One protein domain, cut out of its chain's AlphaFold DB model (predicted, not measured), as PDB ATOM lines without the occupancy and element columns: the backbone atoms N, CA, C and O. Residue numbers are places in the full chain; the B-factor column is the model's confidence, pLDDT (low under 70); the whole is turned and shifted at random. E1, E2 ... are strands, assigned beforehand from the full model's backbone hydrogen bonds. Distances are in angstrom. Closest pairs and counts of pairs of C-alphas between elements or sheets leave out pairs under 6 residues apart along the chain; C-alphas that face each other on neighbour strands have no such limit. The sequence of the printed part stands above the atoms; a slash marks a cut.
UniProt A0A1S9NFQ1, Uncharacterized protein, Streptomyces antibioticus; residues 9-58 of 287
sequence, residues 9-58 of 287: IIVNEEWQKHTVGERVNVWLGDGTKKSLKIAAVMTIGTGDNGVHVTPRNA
ATOM      1  N   ILE A   9      82.531 107.905 107.405       84.88
ATOM      2  CA  ILE A   9      83.319 108.302 108.564       84.88
ATOM      3  C   ILE A   9      82.839 109.676 109.033       84.88
ATOM      4  O   ILE A   9      82.534 110.550 108.218       84.88
ATOM      5  N   ILE A  10      82.769 109.877 110.343       83.38
ATOM      6  CA  ILE A  10      82.567 111.200 110.941       83.38
ATOM      7  C   ILE A  10      83.906 111.642 111.514       83.38
ATOM      8  O   ILE A  10      84.544 110.883 112.246       83.38
ATOM      9  N   VAL A  11      84.330 112.850 111.155       82.50
ATOM     10  CA  VAL A  11      85.635 113.416 111.528       82.50
ATOM     11  C   VAL A  11      85.457 114.716 112.311       82.50
ATOM     12  O   VAL A  11      84.410 115.356 112.228       82.50
ATOM     13  N   ASN A  12      86.477 115.121 113.063       78.75
ATOM     14  CA  ASN A  12      86.539 116.432 113.716       78.75
ATOM     15  C   ASN A  12      87.119 117.493 112.755       78.75
ATOM     16  O   ASN A  12      87.827 117.144 111.808       78.75
ATOM     17  N   GLU A  13      86.883 118.780 113.015       76.00
ATOM     18  CA  GLU A  13      87.460 119.913 112.260       76.00
ATOM     19  C   GLU A  13      89.001 119.941 112.273       76.00
ATOM     20  O   GLU A  13      89.626 120.491 111.371       76.00
ATOM     21  N   GLU A  14      89.629 119.283 113.250       70.62
ATOM     22  CA  GLU A  14      91.090 119.149 113.357       70.62
ATOM     23  C   GLU A  14      91.704 118.211 112.297       70.62
ATOM     24  O   GLU A  14      92.927 118.139 112.150       70.62
ATOM     25  N   TRP A  15      90.884 117.479 111.535       68.75
ATOM     26  CA  TRP A  15      91.360 116.601 110.469       68.75
ATOM     27  C   TRP A  15      91.792 117.377 109.219       68.75
ATOM     28  O   TRP A  15      91.125 118.308 108.767       68.75
ATOM     29  N   GLN A  16      92.884 116.919 108.588       67.38
ATOM     30  CA  GLN A  16      93.427 117.523 107.357       67.38
ATOM     31  C   GLN A  16      92.389 117.639 106.231       67.38
ATOM     32  O   GLN A  16      92.464 118.553 105.416       67.38
ATOM     33  N   LYS A  17      91.439 116.701 106.180       70.88
ATOM     34  CA  LYS A  17      90.296 116.709 105.267       70.88
ATOM     35  C   LYS A  17      89.020 116.657 106.094       70.88
ATOM     36  O   LYS A  17      88.758 115.651 106.748       70.88
ATOM     37  N   HIS A  18      88.249 117.734 106.042       73.06
ATOM     38  CA  HIS A  18      87.046 117.939 106.849       73.06
ATOM     39  C   HIS A  18      85.894 118.500 105.997       73.06
ATOM     40  O   HIS A  18      85.056 119.245 106.486       73.06
ATOM     41  N   THR A  19      85.842 118.162 104.704       80.00
ATOM     42  CA  THR A  19      84.726 118.551 103.829       80.00
ATOM     43  C   THR A  19      83.722 117.407 103.743       80.00
ATOM     44  O   THR A  19      84.066 116.304 103.314       80.00
ATOM     45  N   VAL A  20      82.465 117.662 104.116       82.19
ATOM     46  CA  VAL A  20      81.385 116.671 103.982       82.19
ATOM     47  C   VAL A  20      81.254 116.240 102.520       82.19
ATOM     48  O   VAL A  20      81.218 117.064 101.608       82.19
ATOM     49  N   GLY A  21      81.192 114.931 102.294       81.06
ATOM     50  CA  GLY A  21      81.113 114.327 100.966       81.06
ATOM     51  C   GLY A  21      82.454 113.923 100.351       81.06
ATOM     52  O   GLY A  21      82.457 113.088  99.444       81.06
ATOM     53  N   GLU A  22      83.583 114.431 100.851       85.12
ATOM     54  CA  GLU A  22      84.912 114.031 100.379       85.12
ATOM     55  C   GLU A  22      85.283 112.625 100.886       85.12
ATOM     56  O   GLU A  22      84.824 112.191 101.943       85.12
ATOM     57  N   ARG A  23      86.120 111.886 100.141       85.56
ATOM     58  CA  ARG A  23      86.654 110.594 100.596       85.56
ATOM     59  C   ARG A  23      88.054 110.731 101.186       85.56
ATOM     60  O   ARG A  23      88.935 111.368 100.605       85.56
ATOM     61  N   VAL A  24      88.278 110.043 102.300       86.12
ATOM     62  CA  VAL A  24      89.568 109.960 102.989       86.12
ATOM     63  C   VAL A  24      90.039 108.515 103.026       86.12
ATOM     64  O   VAL A  24      89.260 107.594 103.256       86.12
ATOM     65  N   ASN A  25      91.333 108.318 102.786       86.19
ATOM     66  CA  ASN A  25      91.971 107.022 102.955       86.19
ATOM     67  C   ASN A  25      92.426 106.885 104.405       86.19
ATOM     68  O   ASN A  25      93.302 107.631 104.839       86.19
ATOM     69  N   VAL A  26      91.856 105.922 105.117       86.50
ATOM     70  CA  VAL A  26      92.211 105.598 106.499       86.50
ATOM     71  C   VAL A  26      92.810 104.201 106.574       86.50
ATOM     72  O   VAL A  26      92.540 103.340 105.733       86.50
ATOM     73  N   TRP A  27      93.642 103.989 107.584       86.38
ATOM     74  CA  TRP A  27      94.094 102.664 107.981       86.38
ATOM     75  C   TRP A  27      93.237 102.214 109.158       86.38
ATOM     76  O   TRP A  27      93.133 102.935 110.149       86.38
ATOM     77  N   LEU A  28      92.589 101.062 109.025       83.19
ATOM     78  CA  LEU A  28      91.799 100.460 110.091       83.19
ATOM     79  C   LEU A  28      92.729  99.778 111.108       83.19
ATOM     80  O   LEU A  28      93.895  99.501 110.820       83.19
ATOM     81  N   GLY A  29      92.215  99.498 112.310       71.62
ATOM     82  CA  GLY A  29      92.995  98.890 113.400       71.62
ATOM     83  C   GLY A  29      93.529  97.482 113.100       71.62
ATOM     84  O   GLY A  29      94.440  97.016 113.775       71.62
ATOM     85  N   ASP A  30      93.002  96.823 112.067       78.69
ATOM     86  CA  ASP A  30      93.481  95.539 111.544       78.69
ATOM     87  C   ASP A  30      94.627  95.681 110.516       78.69
ATOM     88  O   ASP A  30      95.124  94.685 109.992       78.69
ATOM     89  N   GLY A  31      95.058  96.914 110.224       80.44
ATOM     90  CA  GLY A  31      96.095  97.223 109.242       80.44
ATOM     91  C   GLY A  31      95.600  97.297 107.796       80.44
ATOM     92  O   GLY A  31      96.416  97.475 106.891       80.44
ATOM     93  N   THR A  32      94.295  97.186 107.537       84.31
ATOM     94  CA  THR A  32      93.739  97.334 106.186       84.31
ATOM     95  C   THR A  32      93.547  98.806 105.815       84.31
ATOM     96  O   THR A  32      93.205  99.648 106.644       84.31
ATOM     97  N   LYS A  33      93.770  99.145 104.540       87.44
ATOM     98  CA  LYS A  33      93.535 100.497 104.017       87.44
ATOM     99  C   LYS A  33      92.146 100.573 103.391       87.44
ATOM    100  O   LYS A  33      91.862  99.826 102.454       87.44
ATOM    101  N   LYS A  34      91.307 101.504 103.851       86.75
ATOM    102  CA  LYS A  34      89.944 101.710 103.338       86.75
ATOM    103  C   LYS A  34      89.700 103.182 103.000       86.75
ATOM    104  O   LYS A  34      90.170 104.080 103.694       86.75
ATOM    105  N   SER A  35      88.978 103.436 101.909       88.62
ATOM    106  CA  SER A  35      88.528 104.780 101.530       88.62
ATOM    107  C   SER A  35      87.112 104.994 102.056       88.62
ATOM    108  O   SER A  35      86.211 104.270 101.633       88.62
ATOM    109  N   LEU A  36      86.899 105.964 102.946       88.25
ATOM    110  CA  LEU A  36      85.599 106.264 103.565       88.25
ATOM    111  C   LEU A  36      85.140 107.680 103.205       88.25
ATOM    112  O   LEU A  36      85.965 108.584 103.078       88.25
ATOM    113  N   LYS A  37      83.830 107.871 103.025       89.12
ATOM    114  CA  LYS A  37      83.214 109.177 102.748       89.12
ATOM    115  C   LYS A  37      82.959 109.936 104.049       89.12
ATOM    116  O   LYS A  37      82.364 109.385 104.967       89.12
ATOM    117  N   ILE A  38      83.338 111.207 104.116       86.44
ATOM    118  CA  ILE A  38      83.017 112.060 105.263       86.44
ATOM    119  C   ILE A  38      81.507 112.320 105.270       86.44
ATOM    120  O   ILE A  38      80.998 113.036 104.405       86.44
ATOM    121  N   ALA A  39      80.790 111.720 106.221       84.19
ATOM    122  CA  ALA A  39      79.345 111.902 106.383       84.19
ATOM    123  C   ALA A  39      79.016 113.167 107.179       84.19
ATOM    124  O   ALA A  39      78.065 113.871 106.861       84.19
ATOM    125  N   ALA A  40      79.816 113.483 108.198       82.25
ATOM    126  CA  ALA A  40      79.659 114.697 108.986       82.25
ATOM    127  C   ALA A  40      81.000 115.151 109.563       82.25
ATOM    128  O   ALA A  40      81.928 114.354 109.724       82.25
ATOM    129  N   VAL A  41      81.064 116.439 109.885       80.94
ATOM    130  CA  VAL A  41      82.217 117.085 110.509       80.94
ATOM    131  C   VAL A  41      81.751 117.647 111.844       80.94
ATOM    132  O   VAL A  41      80.724 118.322 111.909       80.94
ATOM    133  N   MET A  42      82.455 117.305 112.915       72.50
ATOM    134  CA  MET A  42      82.139 117.752 114.267       72.50
ATOM    135  C   MET A  42      82.940 119.010 114.597       72.50
ATOM    136  O   MET A  42      84.152 119.010 114.442       72.50
ATOM    137  N   THR A  43      82.262 120.051 115.082       63.59
ATOM    138  CA  THR A  43      82.861 121.354 115.444       63.59
ATOM    139  C   THR A  43      83.437 121.389 116.861       63.59
ATOM    140  O   THR A  43      84.191 122.285 117.224       63.59
ATOM    141  N   ILE A  44      83.070 120.419 117.700       59.31
ATOM    142  CA  ILE A  44      83.506 120.339 119.094       59.31
ATOM    143  C   ILE A  44      84.343 119.075 119.253       59.31
ATOM    144  O   ILE A  44      83.816 117.963 119.175       59.31
ATOM    145  N   GLY A  45      85.640 119.256 119.513       55.69
ATOM    146  CA  GLY A  45      86.527 118.169 119.906       55.69
ATOM    147  C   GLY A  45      86.060 117.568 121.228       55.69
ATOM    148  O   GLY A  45      85.977 118.255 122.244       55.69
ATOM    149  N   THR A  46      85.748 116.273 121.238       55.97
ATOM    150  CA  THR A  46      85.241 115.565 122.426       55.97
ATOM    151  C   THR A  46      86.324 115.248 123.470       55.97
ATOM    152  O   THR A  46      86.103 114.408 124.338       55.97
ATOM    153  N   GLY A  47      87.492 115.897 123.393       52.06
ATOM    154  CA  GLY A  47      88.654 115.642 124.257       52.06
ATOM    155  C   GLY A  47      89.523 114.451 123.838       52.06
ATOM    156  O   GLY A  47      90.511 114.161 124.500       52.06
ATOM    157  N   ASP A  48      89.176 113.799 122.731       57.81
ATOM    158  CA  ASP A  48      89.943 112.744 122.070       57.81
ATOM    159  C   ASP A  48      89.888 113.006 120.555       57.81
ATOM    160  O   ASP A  48      88.996 113.741 120.110       57.81
ATOM    161  N   ASN A  49      90.808 112.439 119.768       60.88
ATOM    162  CA  ASN A  49      90.892 112.598 118.302       60.88
ATOM    163  C   ASN A  49      89.732 111.862 117.590       60.88
ATOM    164  O   ASN A  49      89.943 110.979 116.758       60.88
ATOM    165  N   GLY A  50      88.499 112.197 117.976       64.31
ATOM    166  CA  GLY A  50      87.281 111.420 117.809       64.31
ATOM    167  C   GLY A  50      86.873 111.284 116.356       64.31
ATOM    168  O   GLY A  50      86.242 112.164 115.775       64.31
ATOM    169  N   VAL A  51      87.222 110.140 115.786       77.81
ATOM    170  CA  VAL A  51      86.659 109.637 114.544       77.81
ATOM    171  C   VAL A  51      85.586 108.625 114.890       77.81
ATOM    172  O   VAL A  51      85.846 107.690 115.646       77.81
ATOM    173  N   HIS A  52      84.407 108.754 114.288       81.50
ATOM    174  CA  HIS A  52      83.367 107.739 114.420       81.50
ATOM    175  C   HIS A  52      83.212 106.953 113.119       81.50
ATOM    176  O   HIS A  52      83.048 107.520 112.038       81.50
ATOM    177  N   VAL A  53      83.248 105.629 113.252       85.31
ATOM    178  CA  VAL A  53      83.016 104.645 112.189       85.31
ATOM    179  C   VAL A  53      82.040 103.584 112.691       85.31
ATOM    180  O   VAL A  53      81.856 103.416 113.896       85.31
ATOM    181  N   THR A  54      81.401 102.859 111.776       86.44
ATOM    182  CA  THR A  54      80.506 101.754 112.146       86.44
ATOM    183  C   THR A  54      81.277 100.574 112.766       86.44
ATOM    184  O   THR A  54      82.459 100.381 112.455       86.44
ATOM    185  N   PRO A  55      80.623  99.717 113.584       84.75
ATOM    186  CA  PRO A  55      81.251  98.530 114.181       84.75
ATOM    187  C   PRO A  55      81.902  97.584 113.163       84.75
ATOM    188  O   PRO A  55      82.879  96.910 113.476       84.75
ATOM    189  N   ARG A  56      81.410  97.565 111.918       85.81
ATOM    190  CA  ARG A  56      81.997  96.777 110.828       85.81
ATOM    191  C   ARG A  56      83.422  97.208 110.477       85.81
ATOM    192  O   ARG A  56      84.222  96.375 110.066       85.81
ATOM    193  N   ASN A  57      83.725  98.494 110.624       83.75
ATOM    194  CA  ASN A  57      85.036  99.067 110.322       83.75
ATOM    195  C   ASN A  57      85.983  99.053 111.538       83.75
ATOM    196  O   ASN A  57      87.168  99.336 111.385       83.75
ATOM    197  N   ALA A  58      85.482  98.717 112.731       83.00
ATOM    198  CA  ALA A  58      86.268  98.642 113.960       83.00
ATOM    199  C   ALA A  58      85.810  97.484 114.880       83.00
ATOM    200  O   ALA A  58      85.505  97.711 116.051       83.00
TER     201      ALA A  58
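Overview. This is residues 9 to 58 of the 287 residues of an uncharacterized protein of Streptomyces antibioticus (UniProt A0A1S9NFQ1). With little regular structure, this is a small sheet built on one long, bent strand, E3: E2 makes a hairpin with its residues 33 to 37, E1 lies beside residues 38 to 42, and unnamed residues 43 to 58 fold back from its end. The 50 printed residues include three named strands in chain order E1, E2, E3, under half of the residues; the class is all strand, the sheet E1 E3 E2 mixed. It is compact, radius of gyration of the C-alphas 10.5 A, spanning 28 by 23 by 17 A.

Along the chain. Find C-alpha 9 at (83.319, 108.302, 108.564); E1 runs from there to residue 12, 10.1 A. E2 is residues 23 to 27, 13.1 A. E3, residues 33 to 42, 23.1 A, ends at (82.139, 117.752, 114.267).

Arrangement. E3 bends by 74 degrees at residue 39. Beside antiparallel E2, at 121 degrees, find N 26 and O 34 within hydrogen-bond range, 2.9 A. Beside parallel E1, at 53 degrees, find N 42 and O 11, 2.8 A. E1 and E2 are apart.

Size, cuts and confidence. The farthest C-alphas, Thr 32 and Ile 44, are 28.3 A apart. The printed part has no cut; neither link is long. Residues 15 to 16 and 43 to 50 have pLDDT under 70.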